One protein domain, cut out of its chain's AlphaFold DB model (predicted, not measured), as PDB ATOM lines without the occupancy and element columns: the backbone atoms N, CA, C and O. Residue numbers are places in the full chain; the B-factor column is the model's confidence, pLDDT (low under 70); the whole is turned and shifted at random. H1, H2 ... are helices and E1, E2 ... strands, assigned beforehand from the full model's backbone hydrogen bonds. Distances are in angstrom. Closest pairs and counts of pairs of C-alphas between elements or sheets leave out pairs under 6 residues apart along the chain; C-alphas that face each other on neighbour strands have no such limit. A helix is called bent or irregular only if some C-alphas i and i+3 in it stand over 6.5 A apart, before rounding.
ATOM      1  N   THR A 144      40.983 -29.244  12.283       95.31
ATOM      2  CA  THR A 144      41.637 -28.658  11.108       95.31
ATOM      3  C   THR A 144      43.094 -28.385  11.420       95.31
ATOM      4  O   THR A 144      43.401 -27.613  12.327       95.31
ATOM      5  N   TRP A 145      44.003 -28.985  10.649       96.19
ATOM      6  CA  TRP A 145      45.390 -28.532  10.640       96.19
ATOM      7  C   TRP A 145      45.513 -27.401   9.639       96.19
ATOM      8  O   TRP A 145      45.324 -27.607   8.444       96.19
ATOM      9  N   THR A 146      45.767 -26.192  10.097       94.38
ATOM     10  CA  THR A 146      45.669 -25.024   9.226       94.38
ATOM     11  C   THR A 146      47.023 -24.687   8.604       94.38
ATOM     12  O   THR A 146      48.042 -25.278   8.953       94.38
ATOM     13  N   ALA A 147      47.056 -23.763   7.645       96.06
ATOM     14  CA  ALA A 147      48.306 -23.215   7.118       96.06
ATOM     15  C   ALA A 147      48.080 -21.779   6.649       96.06
ATOM     16  O   ALA A 147      47.087 -21.502   5.980       96.06
ATOM     17  N   VAL A 148      48.990 -20.859   6.966       97.00
ATOM     18  CA  VAL A 148      48.976 -19.537   6.326       97.00
ATOM     19  C   VAL A 148      49.624 -19.679   4.960       97.00
ATOM     20  O   VAL A 148      50.718 -20.230   4.855       97.00
ATOM     21  N   VAL A 149      48.968 -19.178   3.921       97.62
ATOM     22  CA  VAL A 149      49.542 -19.068   2.579       97.62
ATOM     23  C   VAL A 149      49.619 -17.609   2.167       97.62
ATOM     24  O   VAL A 149      48.766 -16.797   2.537       97.62
ATOM     25  N   LYS A 150      50.632 -17.280   1.372       97.44
ATOM     26  CA  LYS A 150      50.786 -15.963   0.761       97.44
ATOM     27  C   LYS A 150      51.122 -16.081  -0.717       97.44
ATOM     28  O   LYS A 150      51.609 -17.113  -1.184       97.44
ATOM     29  N   GLN A 151      50.865 -15.001  -1.436       97.12
ATOM     30  CA  GLN A 151      51.318 -14.839  -2.805       97.12
ATOM     31  C   GLN A 151      52.824 -14.528  -2.830       97.12
ATOM     32  O   GLN A 151      53.328 -13.793  -1.984       97.12
ATOM     33  N   TYR A 152      53.531 -15.002  -3.846       96.81
ATOM     34  CA  TYR A 152      54.930 -14.717  -4.136       96.81
ATOM     35  C   TYR A 152      55.004 -14.064  -5.524       96.81
ATOM     36  O   TYR A 152      55.027 -14.770  -6.531       96.81
ATOM     37  N   PRO A 153      55.011 -12.718  -5.613       91.38
ATOM     38  CA  PRO A 153      54.885 -12.010  -6.893       91.38
ATOM     39  C   PRO A 153      56.049 -12.285  -7.853       91.38
ATOM     40  O   PRO A 153      55.877 -12.209  -9.062       91.38
ATOM     41  N   ASN A 154      57.212 -12.657  -7.310       92.44
ATOM     42  CA  ASN A 154      58.413 -12.999  -8.073       92.44
ATOM     43  C   ASN A 154      58.586 -14.519  -8.257       92.44
ATOM     44  O   ASN A 154      59.669 -14.979  -8.603       92.44
ATOM     45  N   GLY A 155      57.527 -15.297  -8.010       93.81
ATOM     46  CA  GLY A 155      57.544 -16.755  -8.044       93.81
ATOM     47  C   GLY A 155      57.803 -17.390  -6.679       93.81
ATOM     48  O   GLY A 155      58.524 -16.858  -5.835       93.81
ATOM     49  N   VAL A 156      57.183 -18.551  -6.464       97.44
ATOM     50  CA  VAL A 156      57.340 -19.366  -5.252       97.44
ATOM     51  C   VAL A 156      58.746 -19.994  -5.215       97.44
ATOM     52  O   VAL A 156      59.147 -20.573  -6.232       97.44
ATOM     53  N   PRO A 157      59.471 -19.945  -4.075       97.56
ATOM     54  CA  PRO A 157      60.725 -20.681  -3.877       97.56
ATOM     55  C   PRO A 157      60.581 -22.174  -4.194       97.56
ATOM     56  O   PRO A 157      59.565 -22.785  -3.863       97.56
ATOM     57  N   GLU A 158      61.579 -22.780  -4.841       96.88
ATOM     58  CA  GLU A 158      61.479 -24.158  -5.349       96.88
ATOM     59  C   GLU A 158      61.135 -25.181  -4.259       96.88
ATOM     60  O   GLU A 158      60.328 -26.080  -4.492       96.88
ATOM     61  N   GLU A 159      61.686 -25.014  -3.060       96.50
ATOM     62  CA  GLU A 159      61.458 -25.875  -1.901       96.50
ATOM     63  C   GLU A 159      60.042 -25.765  -1.309       96.50
ATOM     64  O   GLU A 159      59.606 -26.672  -0.604       96.50
ATOM     65  N   LEU A 160      59.302 -24.689  -1.603       98.06
ATOM     66  CA  LEU A 160      57.920 -24.492  -1.142       98.06
ATOM     67  C   LEU A 160      56.874 -24.986  -2.156       98.06
ATOM     68  O   LEU A 160      55.665 -24.903  -1.902       98.06
ATOM     69  N   LYS A 161      57.315 -25.501  -3.311       97.56
ATOM     70  CA  LYS A 161      56.438 -26.095  -4.325       97.56
ATOM     71  C   LYS A 161      56.129 -27.546  -3.964       97.56
ATOM     72  O   LYS A 161      57.000 -28.414  -3.997       97.56
ATOM     73  N   VAL A 162      54.860 -27.845  -3.723       96.62
ATOM     74  CA  VAL A 162      54.360 -29.201  -3.474       96.62
ATOM     75  C   VAL A 162      54.140 -29.901  -4.819       96.62
ATOM     76  O   VAL A 162      53.008 -30.086  -5.255       96.62
ATOM     77  N   LYS A 163      55.221 -30.236  -5.534       89.94
ATOM     78  CA  LYS A 163      55.152 -30.790  -6.907       89.94
ATOM     79  C   LYS A 163      54.678 -32.242  -6.943       89.94
ATOM     80  O   LYS A 163      53.887 -32.621  -7.801       89.94
ATOM     81  N   SER A 164      55.176 -33.070  -6.028       91.50
ATOM     82  CA  SER A 164      54.780 -34.473  -5.918       91.50
ATOM     83  C   SER A 164      53.443 -34.594  -5.194       91.50
ATOM     84  O   SER A 164      53.219 -33.919  -4.186       91.50
ATOM     85  N   ARG A 165      52.581 -35.495  -5.679       94.75
ATOM     86  CA  ARG A 165      51.317 -35.855  -5.023       94.75
ATOM     87  C   ARG A 165      51.591 -36.316  -3.583       94.75
ATOM     88  O   ARG A 165      52.277 -37.327  -3.425       94.75
ATOM     89  N   PRO A 166      51.086 -35.609  -2.552       96.31
ATOM     90  CA  PRO A 166      51.248 -36.034  -1.165       96.31
ATOM     91  C   PRO A 166      50.603 -37.402  -0.903       96.31
ATOM     92  O   PRO A 166      49.660 -37.779  -1.610       96.31
ATOM     93  N   PRO A 167      51.055 -38.147   0.122       95.00
ATOM     94  CA  PRO A 167      50.407 -39.391   0.516       95.00
ATOM     95  C   PRO A 167      48.902 -39.193   0.751       95.00
ATOM     96  O   PRO A 167      48.474 -38.265   1.434       95.00
ATOM     97  N   GLY A 168      48.080 -40.064   0.160       88.50
ATOM     98  CA  GLY A 168      46.618 -39.964   0.233       88.50
ATOM     99  C   GLY A 168      45.969 -39.010  -0.781       88.50
ATOM    100  O   GLY A 168      44.739 -38.905  -0.801       88.50
ATOM    101  N   TYR A 169      46.741 -38.359  -1.659       95.38
ATOM    102  CA  TYR A 169      46.193 -37.578  -2.769       95.38
ATOM    103  C   TYR A 169      45.629 -38.502  -3.865       95.38
ATOM    104  O   TYR A 169      46.340 -38.965  -4.758       95.38
ATOM    105  N   THR A 170      44.334 -38.800  -3.761       93.88
ATOM    106  CA  THR A 170      43.570 -39.651  -4.692       93.88
ATOM    107  C   THR A 170      42.662 -38.813  -5.592       93.88
ATOM    108  O   THR A 170      42.348 -37.672  -5.259       93.88
ATOM    109  N   GLU A 171      42.162 -39.393  -6.686       92.31
ATOM    110  CA  GLU A 171      41.156 -38.746  -7.550       92.31
ATOM    111  C   GLU A 171      39.920 -38.315  -6.750       92.31
ATOM    112  O   GLU A 171      39.489 -37.174  -6.848       92.31
ATOM    113  N   LYS A 172      39.428 -39.162  -5.838       90.50
ATOM    114  CA  LYS A 172      38.318 -38.825  -4.931       90.50
ATOM    115  C   LYS A 172      38.626 -37.620  -4.031       90.50
ATOM    116  O   LYS A 172      37.738 -36.823  -3.719       90.50
ATOM    117  N   GLN A 173      39.869 -37.501  -3.562       89.62
ATOM    118  CA  GLN A 173      40.290 -36.367  -2.739       89.62
ATOM    119  C   GLN A 173      40.327 -35.078  -3.569       89.62
ATOM    120  O   GLN A 173      39.822 -34.050  -3.116       89.62
ATOM    121  N   GLU A 174      40.859 -35.153  -4.788       91.12
ATOM    122  CA  GLU A 174      40.854 -34.054  -5.752       91.12
ATOM    123  C   GLU A 174      39.427 -33.629  -6.120       91.12
ATOM    124  O   GLU A 174      39.084 -32.454  -5.995       91.12
ATOM    125  N   GLU A 175      38.551 -34.572  -6.469       88.06
ATOM    126  CA  GLU A 175      37.125 -34.328  -6.712       88.06
ATOM    127  C   GLU A 175      36.465 -33.621  -5.525       88.06
ATOM    128  O   GLU A 175      35.644 -32.717  -5.700       88.06
ATOM    129  N   SER A 176      36.833 -33.992  -4.294       87.19
ATOM    130  CA  SER A 176      36.325 -33.325  -3.102       87.19
ATOM    131  C   SER A 176      36.731 -31.856  -3.021       87.19
ATOM    132  O   SER A 176      35.906 -31.054  -2.586       87.19
ATOM    133  N   PHE A 177      37.948 -31.496  -3.426       90.06
ATOM    134  CA  PHE A 177      38.374 -30.097  -3.494       90.06
ATOM    135  C   PHE A 177      37.698 -29.366  -4.654       90.06
ATOM    136  O   PHE A 177      37.152 -28.280  -4.458       90.06
ATOM    137  N   THR A 178      37.631 -29.998  -5.825       84.75
ATOM    138  CA  THR A 178      36.990 -29.461  -7.033       84.75
ATOM    139  C   THR A 178      35.485 -29.249  -6.853       84.75
ATOM    140  O   THR A 178      34.886 -28.428  -7.541       84.75
ATOM    141  N   ARG A 179      34.807 -29.945  -5.933       78.88
ATOM    142  CA  ARG A 179      33.381 -29.683  -5.656       78.88
ATOM    143  C   ARG A 179      33.126 -28.282  -5.108       78.88
ATOM    144  O   ARG A 179      32.081 -27.715  -5.413       78.88
ATOM    145  N   THR A 180      34.053 -27.735  -4.332       77.19
ATOM    146  CA  THR A 180      33.868 -26.453  -3.643       77.19
ATOM    147  C   THR A 180      34.782 -25.359  -4.189       77.19
ATOM    148  O   THR A 180      34.297 -24.245  -4.352       77.19
ATOM    149  N   LEU A 181      36.038 -25.665  -4.548       83.19
ATOM    150  CA  LEU A 181      37.056 -24.724  -5.041       83.19
ATOM    151  C   LEU A 181      37.471 -25.064  -6.486       83.19
ATOM    152  O   LEU A 181      38.327 -25.922  -6.694       83.19
ATOM    153  N   ARG A 182      36.877 -24.403  -7.490       74.88
ATOM    154  CA  ARG A 182      37.115 -24.677  -8.927       74.88
ATOM    155  C   ARG A 182      37.975 -23.616  -9.611       74.88
ATOM    156  O   ARG A 182      38.004 -22.461  -9.191       74.88
ATOM    157  N   ASN A 226      39.756 -28.315   4.312       93.25
ATOM    158  CA  ASN A 226      40.739 -29.137   5.024       93.25
ATOM    159  C   ASN A 226      40.293 -29.639   6.409       93.25
ATOM    160  O   ASN A 226      41.103 -30.228   7.117       93.25
ATOM    161  N   ASP A 227      39.015 -29.503   6.772       93.62
ATOM    162  CA  ASP A 227      38.453 -30.167   7.959       93.62
ATOM    163  C   ASP A 227      38.621 -31.688   7.854       93.62
ATOM    164  O   ASP A 227      38.185 -32.295   6.872       93.62
ATOM    165  N   TYR A 228      39.233 -32.328   8.844       94.12
ATOM    166  CA  TYR A 228      39.448 -33.771   8.864       94.12
ATOM    167  C   TYR A 228      38.409 -34.482   9.742       94.12
ATOM    168  O   TYR A 228      38.184 -34.102  10.888       94.12
ATOM    169  N   HIS A 229      37.768 -35.506   9.171       90.38
ATOM    170  CA  HIS A 229      36.725 -36.338   9.780       90.38
ATOM    171  C   HIS A 229      36.716 -37.714   9.066       90.38
ATOM    172  O   HIS A 229      36.980 -37.740   7.856       90.38
ATOM    173  N   PRO A 230      36.370 -38.842   9.726       91.94
ATOM    174  CA  PRO A 230      35.878 -38.970  11.104       91.94
ATOM    175  C   PRO A 230      36.918 -38.687  12.182       91.94
ATOM    176  O   PRO A 230      38.096 -38.979  12.013       91.94
ATOM    177  N   THR A 231      36.419 -38.140  13.289       93.88
ATOM    178  CA  THR A 231      37.131 -37.938  14.552       93.88
ATOM    179  C   THR A 231      36.256 -38.514  15.661       93.88
ATOM    180  O   THR A 231      35.026 -38.407  15.586       93.88
ATOM    181  N   THR A 232      36.851 -39.134  16.676       94.62
ATOM    182  CA  THR A 232      36.122 -39.844  17.730       94.62
ATOM    183  C   THR A 232      36.575 -39.415  19.125       94.62
ATOM    184  O   THR A 232      37.580 -38.726  19.290       94.62
ATOM    185  N   VAL A 233      35.839 -39.841  20.154       95.12
ATOM    186  CA  VAL A 233      36.239 -39.636  21.558       95.12
ATOM    187  C   VAL A 233      37.627 -40.225  21.838       95.12
ATOM    188  O   VAL A 233      38.369 -39.673  22.650       95.12
ATOM    189  N   ARG A 234      38.021 -41.293  21.129       94.19
ATOM    190  CA  ARG A 234      39.322 -41.948  21.314       94.19
ATOM    191  C   ARG A 234      40.493 -40.980  21.157       94.19
ATOM    192  O   ARG A 234      41.426 -41.049  21.944       94.19
ATOM    193  N   GLU A 235      40.461 -40.082  20.178       93.44
ATOM    194  CA  GLU A 235      41.583 -39.170  19.918       93.44
ATOM    195  C   GLU A 235      41.716 -38.047  20.961       93.44
ATOM    196  O   GLU A 235      42.803 -37.492  21.140       93.44
ATOM    197  N   ILE A 236      40.639 -37.722  21.682       93.62
ATOM    198  CA  ILE A 236      40.730 -36.844  22.854       93.62
ATOM    199  C   ILE A 236      41.357 -37.620  24.017       93.62
ATOM    200  O   ILE A 236      42.277 -37.109  24.660       93.62
ATOM    201  N   GLU A 237      40.911 -38.857  24.252       93.38
ATOM    202  CA  GLU A 237      41.295 -39.651  25.428       93.38
ATOM    203  C   GLU A 237      42.658 -40.346  25.348       93.38
ATOM    204  O   GLU A 237      43.294 -40.556  26.380       93.38
ATOM    205  N   ASP A 238      43.146 -40.650  24.150       91.12
ATOM    206  CA  ASP A 238      44.421 -41.332  23.925       91.12
ATOM    207  C   ASP A 238      45.370 -40.447  23.091       91.12
ATOM    208  O   ASP A 238      45.214 -40.347  21.866       91.12
ATOM    209  N   PRO A 239      46.398 -39.828  23.712       88.56
ATOM    210  CA  PRO A 239      47.398 -39.036  22.997       88.56
ATOM    211  C   PRO A 239      48.128 -39.797  21.878       88.56
ATOM    212  O   PRO A 239      48.555 -39.181  20.900       88.56
ATOM    213  N   ALA A 240      48.269 -41.125  21.972       88.75
ATOM    214  CA  ALA A 240      48.877 -41.920  20.906       88.75
ATOM    215  C   ALA A 240      47.931 -42.060  19.702       88.75
ATOM    216  O   ALA A 240      48.376 -41.946  18.558       88.75
ATOM    217  N   ALA A 241      46.625 -42.236  19.936       91.44
ATOM    218  CA  ALA A 241      45.620 -42.185  18.873       91.44
ATOM    219  C   ALA A 241      45.553 -40.787  18.229       91.44
ATOM    220  O   ALA A 241      45.485 -40.679  17.001       91.44
ATOM    221  N   ARG A 242      45.670 -39.724  19.038       93.44
ATOM    222  CA  ARG A 242      45.682 -38.323  18.582       93.44
ATOM    223  C   ARG A 242      46.767 -38.049  17.537       93.44
ATOM    224  O   ARG A 242      46.478 -37.413  16.526       93.44
ATOM    225  N   LYS A 243      47.978 -38.598  17.707       92.38
ATOM    226  CA  LYS A 243      49.078 -38.449  16.728       92.38
ATOM    227  C   LYS A 243      48.677 -38.870  15.306       92.38
ATOM    228  O   LYS A 243      49.063 -38.220  14.335       92.38
ATOM    229  N   ASN A 244      47.895 -39.945  15.166       92.25
ATOM    230  CA  ASN A 244      47.451 -40.436  13.856       92.25
ATOM    231  C   ASN A 244      46.403 -39.514  13.221       92.25
ATOM    232  O   ASN A 244      46.428 -39.280  12.010       92.25
ATOM    233  N   LEU A 245      45.497 -38.965  14.032       94.62
ATOM    234  CA  LEU A 245      44.528 -37.963  13.591       94.62
ATOM    235  C   LEU A 245      45.232 -36.699  13.086       94.62
ATOM    236  O   LEU A 245      44.941 -36.228  11.987       94.62
ATOM    237  N   GLU A 246      46.185 -36.188  13.864       94.06
ATOM    238  CA  GLU A 246      46.980 -35.008  13.515       94.06
ATOM    239  C   GLU A 246      47.750 -35.222  12.208       94.06
ATOM    240  O   GLU A 246      47.669 -34.385  11.305       94.06
ATOM    241  N   ARG A 247      48.391 -36.386  12.041       95.25
ATOM    242  CA  ARG A 247      49.046 -36.779  10.783       95.25
ATOM    243  C   ARG A 247      48.106 -36.684   9.586       95.25
ATOM    244  O   ARG A 247      48.469 -36.122   8.551       95.25
ATOM    245  N   ASN A 248      46.900 -37.226   9.707       95.44
ATOM    246  CA  ASN A 248      45.955 -37.239   8.596       95.44
ATOM    247  C   ASN A 248      45.377 -35.845   8.300       95.44
ATOM    248  O   ASN A 248      45.140 -35.514   7.134       95.44
ATOM    249  N   ALA A 249      45.203 -35.002   9.320       96.44
ATOM    250  CA  ALA A 249      44.812 -33.606   9.142       96.44
ATOM    251  C   ALA A 249      45.914 -32.786   8.440       96.44
ATOM    252  O   ALA A 249      45.611 -32.046   7.501       96.44
ATOM    253  N   ILE A 250      47.188 -32.977   8.813       96.81
ATOM    254  CA  ILE A 250      48.350 -32.385   8.121       96.81
ATOM    255  C   ILE A 250      48.356 -32.792   6.646       96.81
ATOM    256  O   ILE A 250      48.460 -31.938   5.763       96.81
ATOM    257  N   LEU A 251      48.197 -34.090   6.371       96.81
ATOM    258  CA  LEU A 251      48.144 -34.619   5.010       96.81
ATOM    259  C   LEU A 251      47.020 -33.999   4.188       96.81
ATOM    260  O   LEU A 251      47.241 -33.618   3.042       96.81
ATOM    261  N   LYS A 252      45.824 -33.841   4.765       96.50
ATOM    262  CA  LYS A 252      44.704 -33.205   4.064       96.50
ATOM    263  C   LYS A 252      45.029 -31.763   3.660       96.50
ATOM    264  O   LYS A 252      44.688 -31.355   2.549       96.50
ATOM    265  N   THR A 253      45.728 -31.020   4.513       97.19
ATOM    266  CA  THR A 253      46.168 -29.648   4.215       97.19
ATOM    267  C   THR A 253      47.297 -29.604   3.189       97.19
ATOM    268  O   THR A 253      47.249 -28.775   2.280       97.19
ATOM    269  N   LEU A 254      48.260 -30.530   3.244       97.50
ATOM    270  CA  LEU A 254      49.275 -30.693   2.193       97.50
ATOM    271  C   LEU A 254      48.641 -31.028   0.835       97.50
ATOM    272  O   LEU A 254      49.000 -30.429  -0.176       97.50
ATOM    273  N   CYS A 255      47.666 -31.939   0.810       97.31
ATOM    274  CA  CYS A 255      46.887 -32.285  -0.379       97.31
ATOM    275  C   CYS A 255      46.147 -31.068  -0.949       97.31
ATOM    276  O   CYS A 255      46.139 -30.870  -2.163       97.31
ATOM    277  N   LEU A 256      45.554 -30.232  -0.091       96.50
ATOM    278  CA  LEU A 256      44.903 -28.995  -0.523       96.50
ATOM    279  C   LEU A 256      45.915 -28.001  -1.114       96.50
ATOM    280  O   LEU A 256      45.641 -27.400  -2.150       96.50
ATOM    281  N   LEU A 257      47.092 -27.852  -0.501       97.00
ATOM    282  CA  LEU A 257      48.152 -26.985  -1.021       97.00
ATOM    283  C   LEU A 257      48.680 -27.482  -2.379       97.00
ATOM    284  O   LEU A 257      48.843 -26.679  -3.297       97.00
ATOM    285  N   HIS A 258      48.860 -28.799  -2.536       97.00
ATOM    286  CA  HIS A 258      49.187 -29.425  -3.820       97.00
ATOM    287  C   HIS A 258      48.130 -29.111  -4.882       97.00
ATOM    288  O   HIS A 258      48.481 -28.642  -5.965       97.00
ATOM    289  N   TYR A 259      46.846 -29.306  -4.563       95.88
ATOM    290  CA  TYR A 259      45.737 -29.001  -5.469       95.88
ATOM    291  C   TYR A 259      45.737 -27.525  -5.896       95.88
ATOM    292  O   TYR A 259      45.625 -27.223  -7.084       95.88
ATOM    293  N   ILE A 260      45.916 -26.598  -4.949       95.12
ATOM    294  CA  ILE A 260      45.967 -25.152  -5.224       95.12
ATOM    295  C   ILE A 260      47.096 -24.814  -6.213       95.12
ATOM    296  O   ILE A 260      46.879 -24.074  -7.174       95.12
ATOM    297  N   GLN A 261      48.292 -25.369  -6.008       95.38
ATOM    298  CA  GLN A 261      49.453 -25.063  -6.846       95.38
ATOM    299  C   GLN A 261      49.383 -25.726  -8.229       95.38
ATOM    300  O   GLN A 261      49.706 -25.079  -9.224       95.38
ATOM    301  N   ASN A 262      48.958 -26.991  -8.302       93.50
ATOM    302  CA  ASN A 262      49.127 -27.822  -9.502       93.50
ATOM    303  C   ASN A 262      47.844 -27.991 -10.329       93.50
ATOM    304  O   ASN A 262      47.924 -28.068 -11.551       93.50
ATOM    305  N   ASN A 263      46.669 -28.018  -9.695       91.50
ATOM    306  CA  ASN A 263      45.390 -28.252 -10.379       91.50
ATOM    307  C   ASN A 263      44.595 -26.953 -10.554       91.50
ATOM    308  O   ASN A 263      44.056 -26.683 -11.626       91.50
ATOM    309  N   LEU A 264      44.551 -26.116  -9.512       90.50
ATOM    310  CA  LEU A 264      43.915 -24.797  -9.572       90.50
ATOM    311  C   LEU A 264      44.791 -23.766 -10.310       90.50
ATOM    312  O   LEU A 264      44.296 -22.714 -10.714       90.50
ATOM    313  N   GLY A 265      46.084 -24.060 -10.485       90.56
ATOM    314  CA  GLY A 265      47.027 -23.237 -11.246       90.56
ATOM    315  C   GLY A 265      47.514 -21.984 -10.514       90.56
ATOM    316  O   GLY A 265      47.950 -21.033 -11.160       90.56
ATOM    317  N   LYS A 266      47.443 -21.945  -9.177       93.94
ATOM    318  CA  LYS A 266      47.963 -20.835  -8.355       93.94
ATOM    319  C   LYS A 266      49.432 -21.064  -8.017       93.94
ATOM    320  O   LYS A 266      49.809 -21.248  -6.862       93.94
ATOM    321  N   THR A 267      50.258 -21.077  -9.061       93.62
ATOM    322  CA  THR A 267      51.706 -21.344  -8.990       93.62
ATOM    323  C   THR A 267      52.500 -20.235  -8.294       93.62
ATOM    324  O   THR A 267      53.653 -20.443  -7.921       93.62
ATOM    325  N   ASP A 268      51.879 -19.074  -8.091       95.75
ATOM    326  CA  ASP A 268      52.381 -17.928  -7.340       95.75
ATOM    327  C   ASP A 268      51.949 -17.939  -5.862       95.75
ATOM    328  O   ASP A 268      52.196 -16.961  -5.167       95.75
ATOM    329  N   TRP A 269      51.326 -19.006  -5.347       97.44
ATOM    330  CA  TRP A 269      50.933 -19.122  -3.935       97.44
ATOM    331  C   TRP A 269      51.577 -20.326  -3.253       97.44
ATOM    332  O   TRP A 269      51.622 -21.430  -3.795       97.44
ATOM    333  N   ALA A 270      52.042 -20.129  -2.023       98.19
ATOM    334  CA  ALA A 270      52.569 -21.199  -1.182       98.19
ATOM    335  C   ALA A 270      52.388 -20.867   0.299       98.19
ATOM    336  O   ALA A 270      51.922 -19.779   0.644       98.19
ATOM    337  N   VAL A 271      52.768 -21.803   1.173       98.06
ATOM    338  CA  VAL A 271      52.843 -21.546   2.616       98.06
ATOM    339  C   VAL A 271      53.668 -20.282   2.884       98.06
ATOM    340  O   VAL A 271      54.658 -20.023   2.198       98.06
ATOM    341  N   ALA A 272      53.231 -19.460   3.834       97.56
ATOM    342  CA  ALA A 272      53.954 -18.266   4.239       97.56
ATOM    343  C   ALA A 272      55.200 -18.658   5.041       97.56
ATOM    344  O   ALA A 272      55.114 -19.310   6.081       97.56
ATOM    345  N   ASP A 273      56.367 -18.257   4.549       96.31
ATOM    346  CA  ASP A 273      57.669 -18.594   5.125       96.31
ATOM    347  C   ASP A 273      58.111 -17.667   6.273       96.31
ATOM    348  O   ASP A 273      59.123 -17.917   6.929       96.31
ATOM    349  N   ASP A 274      57.323 -16.633   6.565       95.81
ATOM    350  CA  ASP A 274      57.649 -15.510   7.449       95.81
ATOM    351  C   ASP A 274      56.815 -15.459   8.743       95.81
ATOM    352  O   ASP A 274      56.963 -14.529   9.535       95.81
ATOM    353  N   GLU A 275      55.985 -16.469   9.020       95.44
ATOM    354  CA  GLU A 275      55.160 -16.519  10.244       95.44
ATOM    355  C   GLU A 275      55.939 -16.918  11.511       95.44
ATOM    356  O   GLU A 275      55.443 -16.818  12.633       95.44
ATOM    357  N   GLY A 276      57.192 -17.356  11.360       94.00
ATOM    358  CA  GLY A 276      58.075 -17.633  12.494       94.00
ATOM    359  C   GLY A 276      57.734 -18.907  13.278       94.00
ATOM    360  O   GLY A 276      58.038 -18.979  14.474       94.00
ATOM    361  N   TYR A 277      57.121 -19.902  12.621       95.19
ATOM    362  CA  TYR A 277      56.869 -21.232  13.191       95.19
ATOM    363  C   TYR A 277      58.130 -22.101  13.291       95.19
ATOM    364  O   TYR A 277      58.238 -22.896  14.222       95.19
ATOM    365  N   ALA A 278      59.114 -21.918  12.405       95.44
ATOM    366  CA  ALA A 278      60.345 -22.712  12.337       95.44
ATOM    367  C   ALA A 278      61.380 -22.353  13.432       95.44
ATOM    368  O   ALA A 278      62.545 -22.085  13.148       95.44
ATOM    369  N   THR A 279      60.959 -22.317  14.698       93.50
ATOM    370  CA  THR A 279      61.868 -22.150  15.845       93.50
ATOM    371  C   THR A 279      62.720 -23.412  16.047       93.50
ATOM    372  O   THR A 279      62.266 -24.498  15.681       93.50
ATOM    373  N   PRO A 280      63.908 -23.335  16.684       93.50
ATOM    374  CA  PRO A 280      64.726 -24.523  16.953       93.50
ATOM    375  C   PRO A 280      63.965 -25.640  17.683       93.50
ATOM    376  O   PRO A 280      64.119 -26.814  17.360       93.50
ATOM    377  N   TYR A 281      63.087 -25.273  18.622       91.88
ATOM    378  CA  TYR A 281      62.246 -26.226  19.347       91.88
ATOM    379  C   TYR A 281      61.225 -26.922  18.433       91.88
ATOM    380  O   TYR A 281      61.096 -28.143  18.471       91.88
ATOM    381  N   ASN A 282      60.529 -26.161  17.584       94.44
ATOM    382  CA  ASN A 282      59.525 -26.721  16.676       94.44
ATOM    383  C   ASN A 282      60.165 -27.578  15.577       94.44
ATOM    384  O   ASN A 282      59.605 -28.605  15.211       94.44
ATOM    385  N   LEU A 283      61.348 -27.192  15.089       96.00
ATOM    386  CA  LEU A 283      62.114 -27.991  14.132       96.00
ATOM    387  C   LEU A 283      62.536 -29.330  14.740       96.00
ATOM    388  O   LEU A 283      62.317 -30.358  14.113       96.00
ATOM    389  N   ALA A 284      63.038 -29.340  15.979       93.62
ATOM    390  CA  ALA A 284      63.368 -30.589  16.667       93.62
ATOM    391  C   ALA A 284      62.143 -31.509  16.817       93.62
ATOM    392  O   ALA A 284      62.250 -32.717  16.616       93.62
ATOM    393  N   LYS A 285      60.963 -30.942  17.112       92.94
ATOM    394  CA  LYS A 285      59.704 -31.700  17.185       92.94
ATOM    395  C   LYS A 285      59.255 -32.241  15.833       92.94
ATOM    396  O   LYS A 285      58.843 -33.396  15.756       92.94
ATOM    397  N   LEU A 286      59.362 -31.435  14.780       95.94
ATOM    398  CA  LEU A 286      59.093 -31.874  13.415       95.94
ATOM    399  C   LEU A 286      60.041 -33.014  13.015       95.94
ATOM    400  O   LEU A 286      59.580 -34.017  12.488       95.94
ATOM    401  N   ASP A 287      61.333 -32.900  13.321       96.06
ATOM    402  CA  ASP A 287      62.341 -33.911  12.991       96.06
ATOM    403  C   ASP A 287      62.117 -35.229  13.754       96.06
ATOM    404  O   ASP A 287      62.282 -36.309  13.192       96.06
ATOM    405  N   GLU A 288      61.714 -35.171  15.030       94.31
ATOM    406  CA  GLU A 288      61.271 -36.353  15.788       94.31
ATOM    407  C   GLU A 288      60.055 -37.013  15.130       94.31
ATOM    408  O   GLU A 288      60.029 -38.229  14.945       94.31
ATOM    409  N   TRP A 289      59.068 -36.211  14.738       94.88
ATOM    410  CA  TRP A 289      57.835 -36.702  14.139       94.88
ATOM    411  C   TRP A 289      58.037 -37.282  12.731       94.88
ATOM    412  O   TRP A 289      57.427 -38.296  12.395       94.88
ATOM    413  N   LEU A 290      58.923 -36.701  11.919       96.50
ATOM    414  CA  LEU A 290      59.254 -37.200  10.580       96.50
ATOM    415  C   LEU A 290      60.006 -38.538  10.617       96.50
ATOM    416  O   LEU A 290      59.821 -39.354   9.720       96.50
ATOM    417  N   LYS A 291      60.762 -38.838  11.682       96.69
ATOM    418  CA  LYS A 291      61.324 -40.191  11.886       96.69
ATOM    419  C   LYS A 291      60.230 -41.252  12.027       96.69
ATOM    420  O   LYS A 291      60.404 -42.368  11.549       96.69
ATOM    421  N   GLU A 292      59.114 -40.902  12.668       94.12
ATOM    422  CA  GLU A 292      57.924 -41.758  12.772       94.12
ATOM    423  C   GLU A 292      57.090 -41.751  11.467       94.12
ATOM    424  O   GLU A 292      56.266 -42.639  11.265       94.12
ATOM    425  N   ASN A 293      57.313 -40.781  10.566       95.12
ATOM    426  CA  ASN A 293      56.547 -40.550   9.332       95.12
ATOM    427  C   ASN A 293      57.463 -40.278   8.118       95.12
ATOM    428  O   ASN A 293      57.396 -39.198   7.520       95.12
ATOM    429  N   PRO A 294      58.333 -41.232   7.733       96.19
ATOM    430  CA  PRO A 294      59.377 -40.994   6.733       96.19
ATOM    431  C   PRO A 294      58.833 -40.675   5.333       96.19
ATOM    432  O   PRO A 294      59.528 -40.057   4.529       96.19
ATOM    433  N   ASP A 295      57.582 -41.040   5.034       95.19
ATOM    434  CA  ASP A 295      56.910 -40.698   3.776       95.19
ATOM    435  C   ASP A 295      56.612 -39.194   3.629       95.19
ATOM    436  O   ASP A 295      56.313 -38.725   2.529       95.19
ATOM    437  N   LEU A 296      56.732 -38.426   4.718       95.62
ATOM    438  CA  LEU A 296      56.520 -36.979   4.746       95.62
ATOM    439  C   LEU A 296      57.812 -36.157   4.720       95.62
ATOM    440  O   LEU A 296      57.739 -34.939   4.550       95.62
ATOM    441  N   GLU A 297      58.982 -36.796   4.816       96.06
ATOM    442  CA  GLU A 297      60.289 -36.122   4.780       96.06
ATOM    443  C   GLU A 297      60.465 -35.204   3.550       96.06
ATOM    444  O   GLU A 297      60.904 -34.063   3.725       96.06
ATOM    445  N   PRO A 298      60.037 -35.582   2.322       96.50
ATOM    446  CA  PRO A 298      60.134 -34.693   1.160       96.50
ATOM    447  C   PRO A 298      59.372 -33.365   1.310       96.50
ATOM    448  O   PRO A 298      59.681 -32.396   0.620       96.50
ATOM    449  N   TYR A 299      58.385 -33.305   2.210       97.50
ATOM    450  CA  TYR A 299      57.558 -32.123   2.464       97.50
ATOM    451  C   TYR A 299      58.044 -31.292   3.658       97.50
ATOM    452  O   TYR A 299      57.449 -30.255   3.962       97.50
ATOM    453  N   ARG A 300      59.145 -31.686   4.317       97.12
ATOM    454  CA  ARG A 300      59.742 -30.958   5.447       97.12
ATOM    455  C   ARG A 300      59.928 -29.450   5.195       97.12
ATOM    456  O   ARG A 300      59.606 -28.676   6.103       97.12
ATOM    457  N   PRO A 301      60.389 -28.984   4.011       97.56
ATOM    458  CA  PRO A 301      60.536 -27.550   3.750       97.56
ATOM    459  C   PRO A 301      59.227 -26.759   3.842       97.56
ATOM    460  O   PRO A 301      59.264 -25.597   4.231       97.56
ATOM    461  N   VAL A 302      58.087 -27.389   3.545       98.00
ATOM    462  CA  VAL A 302      56.745 -26.798   3.668       98.00
ATOM    463  C   VAL A 302      56.216 -26.952   5.095       98.00
ATOM    464  O   VAL A 302      55.726 -25.989   5.683       98.00
ATOM    465  N   LEU A 303      56.359 -28.145   5.681       97.38
ATOM    466  CA  LEU A 303      55.813 -28.487   7.000       97.38
ATOM    467  C   LEU A 303      56.380 -27.637   8.141       97.38
ATOM    468  O   LEU A 303      55.651 -27.313   9.074       97.38
ATOM    469  N   LYS A 304      57.642 -27.196   8.064       97.50
ATOM    470  CA  LYS A 304      58.234 -26.299   9.079       97.50
ATOM    471  C   LYS A 304      57.542 -24.928   9.184       97.50
ATOM    472  O   LYS A 304      57.792 -24.190  10.136       97.50
ATOM    473  N   HIS A 305      56.710 -24.582   8.200       97.75
ATOM    474  CA  HIS A 305      55.920 -23.352   8.159       97.75
ATOM    475  C   HIS A 305      54.445 -23.574   8.522       97.75
ATOM    476  O   HIS A 305      53.647 -22.642   8.441       97.75
ATOM    477  N   PHE A 306      54.059 -24.787   8.925       96.88
ATOM    478  CA  PHE A 306      52.725 -25.037   9.457       96.88
ATOM    479  C   PHE A 306      52.656 -24.629  10.943       96.88
ATOM    480  O   PHE A 306      53.676 -24.646  11.639       96.88
ATOM    481  N   PRO A 307      51.462 -24.272  11.451       94.31
ATOM    482  CA  PRO A 307      51.217 -24.122  12.880       94.31
ATOM    483  C   PRO A 307      51.585 -25.393  13.649       94.31
ATOM    484  O   PRO A 307      51.559 -26.493  13.103       94.31
ATOM    485  N   VAL A 308      51.908 -25.235  14.932       90.31
ATOM    486  CA  VAL A 308      52.444 -26.311  15.790       90.31
ATOM    487  C   VAL A 308      51.379 -27.231  16.392       90.31
ATOM    488  O   VAL A 308      51.718 -28.196  17.068       90.31
ATOM    489  N   MET A 309      50.104 -26.910  16.187       92.06
ATOM    490  CA  MET A 309      48.962 -27.652  16.711       92.06
ATOM    491  C   MET A 309      47.755 -27.476  15.789       92.06
ATOM    492  O   MET A 309      47.615 -26.441  15.130       92.06
ATOM    493  N   ALA A 310      46.877 -28.476  15.765       93.75
ATOM    494  CA  ALA A 310      45.589 -28.375  15.094       93.75
ATOM    495  C   ALA A 310      44.630 -27.449  15.857       93.75
ATOM    496  O   ALA A 310      44.727 -27.308  17.073       93.75
ATOM    497  N   TYR A 311      43.655 -26.891  15.139       93.12
ATOM    498  CA  TYR A 311      42.455 -26.336  15.756       93.12
ATOM    499  C   TYR A 311      41.470 -27.474  16.054       93.12
ATOM    500  O   TYR A 311      40.947 -28.108  15.123       93.12
ATOM    501  N   ALA A 312      41.224 -27.735  17.337       93.00
ATOM    502  CA  ALA A 312      40.239 -28.691  17.814       93.00
ATOM    503  C   ALA A 312      38.928 -27.965  18.146       93.00
ATOM    504  O   ALA A 312      38.875 -27.027  18.941       93.00
ATOM    505  N   ARG A 313      37.825 -28.399  17.526       93.50
ATOM    506  CA  ARG A 313      36.493 -27.809  17.769       93.50
ATOM    507  C   ARG A 313      35.812 -28.355  19.016       93.50
ATOM    508  O   ARG A 313      34.872 -27.744  19.518       93.50
TER     509      ARG A 313
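What this domain is: This is residues 144 to 182 and 226 to 313 of the 702 residues of the protein "FAD-dependent oxidoreductase" of Verrucomicrobiaceae bacterium (UniProt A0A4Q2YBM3). One long helix, H3, runs through the middle of a rounded body, with smaller parts set round it. A ribbon of two short strands, E1 and E2, lies beside the half of H3 that ends it, the helical hairpin H4 and H5 stands on another side with H5 nearer to H3, and H1 crosses H3 on a side away from that hairpin, while the short H2 makes a corner at the beginning of H3. The printed part has 127 residues with five named helices and two named strands, in the order E1, H1, H2, H3, E2, H4, H5; the strands form an antiparallel sheet, E1 - E2, and the class is mostly helix. It is compact, with a radius of gyration of the C-alphas of 14.6 A and spans of 45 by 37 by 26 A.

How they stand to each other: E1, residues 147 to 151, is the antiparallel neighbour of E2, residues 269 to 271, at 146 degrees between their directions. Across this pair N 150 and O 270 are 2.9 A apart and N 270 and O 150 are 3.2 A apart, both within hydrogen-bond range. H1, residues 171 to 178, only just touches H3, residues 239 to 262, with 3 pairs of C-alphas within 8 A, the closest those of Glu 174 and Tyr 259 at 7.0 A. H3 touches H1 with residues 256 to 259 alone; the two helices run the same way at a steep tilt of 69 degrees, only just short of about perpendicular. H2, residues 233 to 237, and H3 touch only at the corner by their link, where the closest C-alphas, of Glu 235 and Arg 242, are 4.4 A apart. The closest C-alphas of H3 and E2, those of Gln 261 and Trp 269, are 6.8 A apart. H4, residues 280 to 292, and H5, residues 294 to 303, form a helical hairpin: they only just touch, with 3 pairs of C-alphas within 8 A, the closest those of Leu 290 and Glu 297 at 6.0 A, and run opposite ways at a shallow tilt of 26 degrees. H3 and H5 are near each other; H3 and H4 are apart. Every O i to N i+4 pair is within hydrogen-bond range in H1 and H2, against 19 of 20 in H3, 8 of 9 in H4 and 1 of 6 in H5, where 5 of 7 O i to N i+3 pairs are within range.

Where its parts are: E1 begins at C-alpha 147, (48.306, -23.215, 7.118), and is 13.3 A long; H1 is 10.2 A, H2 6.4 A and E2 7.2 A. H3 runs 34.4 A from C-alpha 239 at (47.398, -39.036, 22.997) to C-alpha 262. H4 is 19.0 A long. H5, 13.0 A, ends at C-alpha 303, (55.813, -28.487, 7.000), and is irregular, with C-alphas 298 and 301 7.6 A apart.

The domain as a whole: The two C-alphas farthest apart, those of Asn 154 and Glu 237, are 46.1 A apart. Residues 183 to 225 are not printed, and C-alphas 182 and 226 are 15.1 A apart across this cut, which lies between H1 and H2. The link from E1 to H1, residues 152 to 170, is long. The mean pLDDT of the printed part is 94.0, and no printed residue is under 70.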